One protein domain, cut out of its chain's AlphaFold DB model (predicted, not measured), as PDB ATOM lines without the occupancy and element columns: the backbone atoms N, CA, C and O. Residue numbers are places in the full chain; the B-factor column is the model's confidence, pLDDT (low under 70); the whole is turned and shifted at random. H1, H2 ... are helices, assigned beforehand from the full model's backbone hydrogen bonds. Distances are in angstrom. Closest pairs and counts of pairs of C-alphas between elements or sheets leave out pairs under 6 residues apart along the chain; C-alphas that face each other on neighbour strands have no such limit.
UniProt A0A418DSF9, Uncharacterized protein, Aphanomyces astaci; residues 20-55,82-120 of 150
ATOM      1  N   ASP A  20     160.194 107.050 117.540       82.31
ATOM      2  CA  ASP A  20     159.204 106.309 118.337       82.31
ATOM      3  C   ASP A  20     158.055 107.218 118.794       82.31
ATOM      4  O   ASP A  20     156.887 106.818 118.808       82.31
ATOM      5  N   VAL A  21     158.373 108.467 119.149       83.12
ATOM      6  CA  VAL A  21     157.374 109.479 119.510       83.12
ATOM      7  C   VAL A  21     156.513 109.832 118.296       83.12
ATOM      8  O   VAL A  21     155.282 109.834 118.399       83.12
ATOM      9  N   ALA A  22     157.126 110.067 117.133       83.12
ATOM     10  CA  ALA A  22     156.410 110.369 115.896       83.12
ATOM     11  C   ALA A  22     155.479 109.222 115.466       83.12
ATOM     12  O   ALA A  22     154.322 109.462 115.109       83.12
ATOM     13  N   ASP A  23     155.940 107.975 115.548       85.44
ATOM     14  CA  ASP A  23     155.135 106.805 115.196       85.44
ATOM     15  C   ASP A  23     153.975 106.593 116.171       85.44
ATOM     16  O   ASP A  23     152.855 106.277 115.754       85.44
ATOM     17  N   ARG A  24     154.183 106.871 117.461       82.44
ATOM     18  CA  ARG A  24     153.113 106.812 118.460       82.44
ATOM     19  C   ARG A  24     152.061 107.897 118.249       82.44
ATOM     20  O   ARG A  24     150.867 107.601 118.336       82.44
ATOM     21  N   ILE A  25     152.476 109.111 117.884       85.69
ATOM     22  CA  ILE A  25     151.563 110.198 117.507       85.69
ATOM     23  C   ILE A  25     150.751 109.805 116.268       85.69
ATOM     24  O   ILE A  25     149.525 109.923 116.284       85.69
ATOM     25  N   ARG A  26     151.388 109.280 115.212       85.56
ATOM     26  CA  ARG A  26     150.684 108.808 114.002       85.56
ATOM     27  C   ARG A  26     149.659 107.726 114.330       85.56
ATOM     28  O   ARG A  26     148.520 107.794 113.864       85.56
ATOM     29  N   LEU A  27     150.042 106.747 115.147       85.69
ATOM     30  CA  LEU A  27     149.163 105.658 115.564       85.69
ATOM     31  C   LEU A  27     147.952 106.186 116.347       85.69
ATOM     32  O   LEU A  27     146.821 105.750 116.122       85.69
ATOM     33  N   ASP A  28     148.163 107.141 117.250       82.75
ATOM     34  CA  ASP A  28     147.083 107.735 118.030       82.75
ATOM     35  C   ASP A  28     146.163 108.618 117.180       82.75
ATOM     36  O   ASP A  28     144.944 108.572 117.372       82.75
ATOM     37  N   MET A  29     146.693 109.327 116.179       75.94
ATOM     38  CA  MET A  29     145.878 110.033 115.182       75.94
ATOM     39  C   MET A  29     145.007 109.060 114.378       75.94
ATOM     40  O   MET A  29     143.803 109.277 114.243       75.94
ATOM     41  N   GLN A  30     145.558 107.925 113.929       77.38
ATOM     42  CA  GLN A  30     144.771 106.891 113.245       77.38
ATOM     43  C   GLN A  30     143.685 106.282 114.146       77.38
ATOM     44  O   GLN A  30     142.562 106.042 113.697       77.38
ATOM     45  N   LYS A  31     143.984 106.036 115.428       77.88
ATOM     46  CA  LYS A  31     142.986 105.543 116.394       77.88
ATOM     47  C   LYS A  31     141.870 106.557 116.625       77.88
ATOM     48  O   LYS A  31     140.718 106.146 116.755       77.88
ATOM     49  N   ARG A  32     142.190 107.856 116.699       74.19
ATOM     50  CA  ARG A  32     141.190 108.931 116.819       74.19
ATOM     51  C   ARG A  32     140.273 108.954 115.600       74.19
ATOM     52  O   ARG A  32     139.065 108.836 115.780       74.19
ATOM     53  N   ALA A  33     140.840 108.919 114.394       70.56
ATOM     54  CA  ALA A  33     140.066 108.855 113.155       70.56
ATOM     55  C   ALA A  33     139.108 107.646 113.123       70.56
ATOM     56  O   ALA A  33     137.926 107.788 112.820       70.56
ATOM     57  N   ARG A  34     139.568 106.450 113.522       72.81
ATOM     58  CA  ARG A  34     138.696 105.260 113.606       72.81
ATOM     59  C   ARG A  34     137.556 105.424 114.619       72.81
ATOM     60  O   ARG A  34     136.426 105.046 114.326       72.81
ATOM     61  N   LYS A  35     137.829 106.000 115.794       75.56
ATOM     62  CA  LYS A  35     136.800 106.258 116.820       75.56
ATOM     63  C   LYS A  35     135.743 107.252 116.336       75.56
ATOM     64  O   LYS A  35     134.565 107.077 116.642       75.56
ATOM     65  N   GLU A  36     136.155 108.267 115.584       73.25
ATOM     66  CA  GLU A  36     135.257 109.257 114.980       73.25
ATOM     67  C   GLU A  36     134.351 108.614 113.919       73.25
ATOM     68  O   GLU A  36     133.132 108.790 113.959       73.25
ATOM     69  N   VAL A  37     134.908 107.765 113.049       72.75
ATOM     70  CA  VAL A  37     134.135 106.967 112.078       72.75
ATOM     71  C   VAL A  37     133.099 106.078 112.783       72.75
ATOM     72  O   VAL A  37     131.924 106.061 112.401       72.75
ATOM     73  N   ASP A  38     133.497 105.370 113.842       76.31
ATOM     74  CA  ASP A  38     132.596 104.511 114.621       76.31
ATOM     75  C   ASP A  38     131.468 105.304 115.295       76.31
ATOM     76  O   ASP A  38     130.315 104.852 115.333       76.31
ATOM     77  N   ALA A  39     131.766 106.501 115.812       75.75
ATOM     78  CA  ALA A  39     130.760 107.398 116.375       75.75
ATOM     79  C   ALA A  39     129.703 107.773 115.324       75.75
ATOM     80  O   ALA A  39     128.504 107.775 115.631       75.75
ATOM     81  N   CYS A  40     130.128 107.969 114.074       80.00
ATOM     82  CA  CYS A  40     129.230 108.247 112.962       80.00
ATOM     83  C   CYS A  40     128.353 107.071 112.566       80.00
ATOM     84  O   CYS A  40     127.135 107.228 112.449       80.00
ATOM     85  N   TYR A  41     128.896 105.861 112.467       78.12
ATOM     86  CA  TYR A  41     128.048 104.690 112.235       78.12
ATOM     87  C   TYR A  41     127.016 104.487 113.349       78.12
ATOM     88  O   TYR A  41     125.855 104.183 113.068       78.12
ATOM     89  N   ARG A  42     127.395 104.717 114.612       77.31
ATOM     90  CA  ARG A  42     126.459 104.638 115.744       77.31
ATOM     91  C   ARG A  42     125.379 105.717 115.684       77.31
ATOM     92  O   ARG A  42     124.233 105.416 116.008       77.31
ATOM     93  N   LYS A  43     125.709 106.946 115.271       80.25
ATOM     94  CA  LYS A  43     124.724 108.021 115.068       80.25
ATOM     95  C   LYS A  43     123.700 107.643 113.993       80.25
ATOM     96  O   LYS A  43     122.505 107.656 114.266       80.25
ATOM     97  N   ARG A  44     124.161 107.152 112.841       76.75
ATOM     98  CA  ARG A  44     123.297 106.665 111.751       76.75
ATOM     99  C   ARG A  44     122.359 105.532 112.184       76.75
ATOM    100  O   ARG A  44     121.215 105.468 111.739       76.75
ATOM    101  N   GLN A  45     122.820 104.616 113.037       75.56
ATOM    102  CA  GLN A  45     121.966 103.553 113.589       75.56
ATOM    103  C   GLN A  45     120.858 104.125 114.486       75.56
ATOM    104  O   GLN A  45     119.710 103.694 114.403       75.56
ATOM    105  N   LEU A  46     121.179 105.121 115.315       77.19
ATOM    106  CA  LEU A  46     120.194 105.803 116.157       77.19
ATOM    107  C   LEU A  46     119.155 106.569 115.326       77.19
ATOM    108  O   LEU A  46     117.963 106.451 115.600       77.19
ATOM    109  N   GLU A  47     119.581 107.267 114.273       72.75
ATOM    110  CA  GLU A  47     118.682 107.909 113.303       72.75
ATOM    111  C   GLU A  47     117.761 106.880 112.625       72.75
ATOM    112  O   GLU A  47     116.553 107.088 112.520       72.75
ATOM    113  N   HIS A  48     118.289 105.708 112.250       72.94
ATOM    114  CA  HIS A  48     117.475 104.622 111.698       72.94
ATOM    115  C   HIS A  48     116.421 104.110 112.685       72.94
ATOM    116  O   HIS A  48     115.295 103.816 112.290       72.94
ATOM    117  N   HIS A  49     116.759 104.013 113.973       71.00
ATOM    118  CA  HIS A  49     115.813 103.607 115.012       71.00
ATOM    119  C   HIS A  49     114.691 104.626 115.248       71.00
ATOM    120  O   HIS A  49     113.605 104.222 115.673       71.00
ATOM    121  N   LEU A  50     114.921 105.913 114.968       68.38
ATOM    122  CA  LEU A  50     113.866 106.932 114.968       68.38
ATOM    123  C   LEU A  50     112.919 106.760 113.767       68.38
ATOM    124  O   LEU A  50     111.701 106.882 113.916       68.38
ATOM    125  N   ASP A  51     113.467 106.424 112.598       63.94
ATOM    126  CA  ASP A  51     112.719 106.260 111.344       63.94
ATOM    127  C   ASP A  51     111.964 104.925 111.223       63.94
ATOM    128  O   ASP A  51     110.911 104.856 110.569       63.94
ATOM    129  N   ASP A  52     112.476 103.857 111.842       58.16
ATOM    130  CA  ASP A  52     111.862 102.529 111.869       58.16
ATOM    131  C   ASP A  52     110.630 102.519 112.776       58.16
ATOM    132  O   ASP A  52     110.577 101.952 113.865       58.16
ATOM    133  N   ASN A  53     109.568 103.136 112.277       53.34
ATOM    134  CA  ASN A  53     108.243 103.039 112.845       53.34
ATOM    135  C   ASN A  53     107.711 101.613 112.564       53.34
ATOM    136  O   ASN A  53     107.373 101.297 111.412       53.34
ATOM    137  N   PRO A  54     107.572 100.725 113.573       52.66
ATOM    138  CA  PRO A  54     107.244  99.305 113.368       52.66
ATOM    139  C   PRO A  54     105.845  99.073 112.767       52.66
ATOM    140  O   PRO A  54     105.474  97.948 112.423       52.66
ATOM    141  N   ARG A  55     105.055 100.139 112.573       50.94
ATOM    142  CA  ARG A  55     103.740 100.089 111.921       50.94
ATOM    143  C   ARG A  55     103.778  99.587 110.474       50.94
ATOM    144  O   ARG A  55     102.756  99.096 110.005       50.94
ATOM    145  N   SER A  82      87.027 105.270 125.700       63.38
ATOM    146  CA  SER A  82      87.904 106.143 126.481       63.38
ATOM    147  C   SER A  82      89.186 105.429 126.925       63.38
ATOM    148  O   SER A  82      90.272 105.973 126.719       63.38
ATOM    149  N   ASP A  83      89.093 104.176 127.381       63.16
ATOM    150  CA  ASP A  83      90.239 103.361 127.803       63.16
ATOM    151  C   ASP A  83      91.203 103.101 126.638       63.16
ATOM    152  O   ASP A  83      92.421 103.172 126.793       63.16
ATOM    153  N   HIS A  84      90.675 102.889 125.426       64.56
ATOM    154  CA  HIS A  84      91.491 102.731 124.218       64.56
ATOM    155  C   HIS A  84      92.208 104.017 123.782       64.56
ATOM    156  O   HIS A  84      93.293 103.951 123.189       64.56
ATOM    157  N   VAL A  85      91.616 105.187 124.038       67.06
ATOM    158  CA  VAL A  85      92.254 106.486 123.782       67.06
ATOM    159  C   VAL A  85      93.363 106.729 124.805       67.06
ATOM    160  O   VAL A  85      94.490 107.013 124.399       67.06
ATOM    161  N   HIS A  86      93.097 106.483 126.089       73.31
ATOM    162  CA  HIS A  86      94.078 106.632 127.170       73.31
ATOM    163  C   HIS A  86      95.252 105.659 127.000       73.31
ATOM    164  O   HIS A  86      96.414 106.043 127.128       73.31
ATOM    165  N   GLU A  87      94.982 104.412 126.603       73.06
ATOM    166  CA  GLU A  87      96.019 103.434 126.272       73.06
ATOM    167  C   GLU A  87      96.858 103.896 125.067       73.06
ATOM    168  O   GLU A  87      98.092 103.820 125.076       73.06
ATOM    169  N   ARG A  88      96.214 104.411 124.012       71.12
ATOM    170  CA  ARG A  88      96.921 104.921 122.831       71.12
ATOM    171  C   ARG A  88      97.824 106.100 123.186       71.12
ATOM    172  O   ARG A  88      98.957 106.142 122.700       71.12
ATOM    173  N   GLU A  89      97.331 107.033 123.988       75.69
ATOM    174  CA  GLU A  89      98.073 108.205 124.453       75.69
ATOM    175  C   GLU A  89      99.242 107.801 125.348       75.69
ATOM    176  O   GLU A  89     100.366 108.240 125.110       75.69
ATOM    177  N   PHE A  90      99.032 106.863 126.273       76.69
ATOM    178  CA  PHE A  90     100.086 106.300 127.116       76.69
ATOM    179  C   PHE A  90     101.231 105.699 126.287       76.69
ATOM    180  O   PHE A  90     102.410 106.011 126.490       76.69
ATOM    181  N   TRP A  91     100.906 104.871 125.288       75.31
ATOM    182  CA  TRP A  91     101.919 104.294 124.403       75.31
ATOM    183  C   TRP A  91     102.572 105.329 123.483       75.31
ATOM    184  O   TRP A  91     103.739 105.158 123.117       75.31
ATOM    185  N   ALA A  92     101.848 106.376 123.086       79.69
ATOM    186  CA  ALA A  92     102.399 107.477 122.303       79.69
ATOM    187  C   ALA A  92     103.397 108.297 123.134       79.69
ATOM    188  O   ALA A  92     104.525 108.486 122.682       79.69
ATOM    189  N   ALA A  93     103.037 108.676 124.361       74.06
ATOM    190  CA  ALA A  93     103.897 109.399 125.296       74.06
ATOM    191  C   ALA A  93     105.157 108.593 125.642       74.06
ATOM    192  O   ALA A  93     106.278 109.088 125.529       74.06
ATOM    193  N   ARG A  94     105.008 107.297 125.945       73.94
ATOM    194  CA  ARG A  94     106.150 106.410 126.210       73.94
ATOM    195  C   ARG A  94     107.098 106.292 125.014       73.94
ATOM    196  O   ARG A  94     108.315 106.213 125.186       73.94
ATOM    197  N   LYS A  95     106.562 106.267 123.790       76.88
ATOM    198  CA  LYS A  95     107.377 106.281 122.566       76.88
ATOM    199  C   LYS A  95     108.058 107.626 122.352       76.88
ATOM    200  O   LYS A  95     109.225 107.612 121.981       76.88
ATOM    201  N   ALA A  96     107.364 108.731 122.620       75.56
ATOM    202  CA  ALA A  96     107.903 110.082 122.515       75.56
ATOM    203  C   ALA A  96     109.112 110.276 123.444       75.56
ATOM    204  O   ALA A  96     110.163 110.720 122.984       75.56
ATOM    205  N   LEU A  97     109.012 109.823 124.700       74.94
ATOM    206  CA  LEU A  97     110.124 109.831 125.658       74.94
ATOM    207  C   LEU A  97     111.315 109.000 125.164       74.94
ATOM    208  O   LEU A  97     112.460 109.443 125.210       74.94
ATOM    209  N   LYS A  98     111.056 107.800 124.626       75.94
ATOM    210  CA  LYS A  98     112.116 106.951 124.066       75.94
ATOM    211  C   LYS A  98     112.787 107.595 122.848       75.94
ATOM    212  O   LYS A  98     113.997 107.463 122.702       75.94
ATOM    213  N   SER A  99     112.028 108.263 121.978       72.50
ATOM    214  CA  SER A  99     112.594 108.986 120.834       72.50
ATOM    215  C   SER A  99     113.369 110.232 121.254       72.50
ATOM    216  O   SER A  99     114.429 110.464 120.688       72.50
ATOM    217  N   GLN A 100     112.914 110.983 122.264       74.81
ATOM    218  CA  GLN A 100     113.662 112.124 122.810       74.81
ATOM    219  C   GLN A 100     115.022 111.686 123.356       74.81
ATOM    220  O   GLN A 100     116.041 112.186 122.901       74.81
ATOM    221  N   ALA A 101     115.067 110.631 124.173       78.12
ATOM    222  CA  ALA A 101     116.331 110.094 124.687       78.12
ATOM    223  C   ALA A 101     117.301 109.597 123.589       78.12
ATOM    224  O   ALA A 101     118.499 109.435 123.832       78.12
ATOM    225  N   ILE A 102     116.795 109.281 122.391       70.94
ATOM    226  CA  ILE A 102     117.624 108.952 121.226       70.94
ATOM    227  C   ILE A 102     118.083 110.231 120.517       70.94
ATOM    228  O   ILE A 102     119.248 110.298 120.136       70.94
ATOM    229  N   LEU A 103     117.205 111.227 120.365       71.88
ATOM    230  CA  LEU A 103     117.532 112.533 119.784       71.88
ATOM    231  C   LEU A 103     118.648 113.234 120.565       71.88
ATOM    232  O   LEU A 103     119.598 113.695 119.939       71.88
ATOM    233  N   ASP A 104     118.605 113.205 121.897       78.19
ATOM    234  CA  ASP A 104     119.655 113.786 122.746       78.19
ATOM    235  C   ASP A 104     121.019 113.127 122.460       78.19
ATOM    236  O   ASP A 104     122.011 113.790 122.167       78.19
ATOM    237  N   LYS A 105     121.052 111.787 122.381       73.81
ATOM    238  CA  LYS A 105     122.268 111.014 122.052       73.81
ATOM    239  C   LYS A 105     122.773 111.216 120.619       73.81
ATOM    240  O   LYS A 105     123.924 110.872 120.332       73.81
ATOM    241  N   VAL A 106     121.913 111.658 119.703       71.44
ATOM    242  CA  VAL A 106     122.257 111.968 118.306       71.44
ATOM    243  C   VAL A 106     122.793 113.396 118.196       71.44
ATOM    244  O   VAL A 106     123.747 113.603 117.445       71.44
ATOM    245  N   GLY A 107     122.221 114.342 118.948       67.81
ATOM    246  CA  GLY A 107     122.629 115.749 118.987       67.81
ATOM    247  C   GLY A 107     124.068 115.944 119.463       67.81
ATOM    248  O   GLY A 107     124.820 116.678 118.832       67.81
ATOM    249  N   ASP A 108     124.489 115.190 120.480       66.75
ATOM    250  CA  ASP A 108     125.854 115.266 121.024       66.75
ATOM    251  C   ASP A 108     126.934 114.703 120.079       66.75
ATOM    252  O   ASP A 108     128.132 114.887 120.295       66.75
ATOM    253  N   ARG A 109     126.543 113.970 119.028       65.62
ATOM    254  CA  ARG A 109     127.480 113.313 118.108       65.62
ATOM    255  C   ARG A 109     127.611 114.129 116.829       65.62
ATOM    256  O   ARG A 109     126.762 114.073 115.939       65.62
ATOM    257  N   MET A 110     128.710 114.861 116.706       62.22
ATOM    258  CA  MET A 110     129.059 115.561 115.470       62.22
ATOM    259  C   MET A 110     129.738 114.597 114.494       62.22
ATOM    260  O   MET A 110     130.707 113.928 114.843       62.22
ATOM    261  N   CYS A 111     129.212 114.522 113.272       64.19
ATOM    262  CA  CYS A 111     129.809 113.787 112.161       64.19
ATOM    263  C   CYS A 111     130.116 114.769 111.054       64.19
ATOM    264  O   CYS A 111     129.194 115.383 110.522       64.19
ATOM    265  N   SER A 112     131.396 114.933 110.734       59.38
ATOM    266  CA  SER A 112     131.815 115.700 109.568       59.38
ATOM    267  C   SER A 112     131.905 114.787 108.347       59.38
ATOM    268  O   SER A 112     132.193 113.589 108.453       59.38
ATOM    269  N   VAL A 113     131.665 115.371 107.174       54.91
ATOM    270  CA  VAL A 113     131.813 114.695 105.876       54.91
ATOM    271  C   VAL A 113     133.264 114.255 105.649       54.91
ATOM    272  O   VAL A 113     133.486 113.197 105.065       54.91
ATOM    273  N   ASP A 114     134.231 115.000 106.192       57.84
ATOM    274  CA  ASP A 114     135.663 114.690 106.098       57.84
ATOM    275  C   ASP A 114     136.031 113.380 106.807       57.84
ATOM    276  O   ASP A 114     136.842 112.601 106.308       57.84
ATOM    277  N   ASN A 115     135.382 113.090 107.940       59.16
ATOM    278  CA  ASN A 115     135.659 111.896 108.737       59.16
ATOM    279  C   ASN A 115     134.834 110.680 108.312       59.16
ATOM    280  O   ASN A 115     135.251 109.544 108.521       59.16
ATOM    281  N   ALA A 116     133.661 110.887 107.713       61.00
ATOM    282  CA  ALA A 116     132.814 109.805 107.227       61.00
ATOM    283  C   ALA A 116     132.202 110.168 105.860       61.00
ATOM    284  O   ALA A 116     131.027 110.538 105.787       61.00
ATOM    285  N   PRO A 117     132.944 109.975 104.751       58.28
ATOM    286  CA  PRO A 117     132.513 110.373 103.402       58.28
ATOM    287  C   PRO A 117     131.199 109.716 102.956       58.28
ATOM    288  O   PRO A 117     130.450 110.250 102.142       58.28
ATOM    289  N   ALA A 118     130.888 108.539 103.507       58.59
ATOM    290  CA  ALA A 118     129.662 107.809 103.222       58.59
ATOM    291  C   ALA A 118     128.499 108.137 104.177       58.59
ATOM    292  O   ALA A 118     127.437 107.536 104.012       58.59
ATOM    293  N   TYR A 119     128.665 109.031 105.165       54.47
ATOM    294  CA  TYR A 119     127.639 109.391 106.162       54.47
ATOM    295  C   TYR A 119     126.458 110.172 105.561       54.47
ATOM    296  O   TYR A 119     125.309 109.912 105.915       54.47
ATOM    297  N   GLU A 120     126.723 111.013 104.565       52.38
ATOM    298  CA  GLU A 120     125.706 111.715 103.764       52.38
ATOM    299  C   GLU A 120     125.401 110.988 102.440       52.38
ATOM    300  O   GLU A 120     124.604 111.458 101.634       52.38
TER     301      GLU A 120
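This is residues 20 to 55 and 82 to 120 of the 150 residues of an uncharacterized protein of Aphanomyces astaci (UniProt A0A418DSF9). Two long helices, H1 and H2, run opposite ways and overlap only near their last residues, making one long, slim rod. Residues 20 to 32 of H1 stick out at one end of the rod and residues 82 to 97 of H2 at the other, while residues 108 to 120, a tail with no named element, curl up beside H1. The printed part has 75 residues, with two named helices in the order H1, H2 and no named strand; the class is all helix. The whole is extended, with a radius of gyration of the C-alphas of 19.1 A, and the C-alphas span 71 by 21 by 15 A.

H1, the longest helix, holds residues 20 to 51 and measures 47.0 A from C-alpha 20 at (159.204, 106.309, 118.337) to C-alpha 51 at (112.719, 106.260, 111.344). H2 holds residues 82 to 107, 36.8 A from first to last C-alpha, and ends with C-alpha 107 at (122.629, 115.749, 118.987).

H1 touches H2 with residues 43 to 50 alone, and H2 touches H1 with residues 99 to 106 alone. Their closest C-alphas, those of Lys 43 and Val 106, are 5.7 A apart. The two helices run opposite ways at a shallow tilt of 18 degrees, with their centres 31.1 A apart. In H1 every O i to N i+4 pair is within hydrogen-bond range; in H2, 21 of 22 are.

The C-alphas farthest apart, those of Asp 20 and Ser 82, are 71.8 A from each other. Without the stretches that stand free, the body of 46 residues spans 35 by 19 by 13 A. The link from H1 to H2 runs across the cut: residues 56 to 81 are not printed, and C-alphas 55 and 82 are 22.3 A apart. The mean pLDDT of the printed part is 71.4, and residues 50 to 55, 82 to 85 and 107 to 120 are under 70.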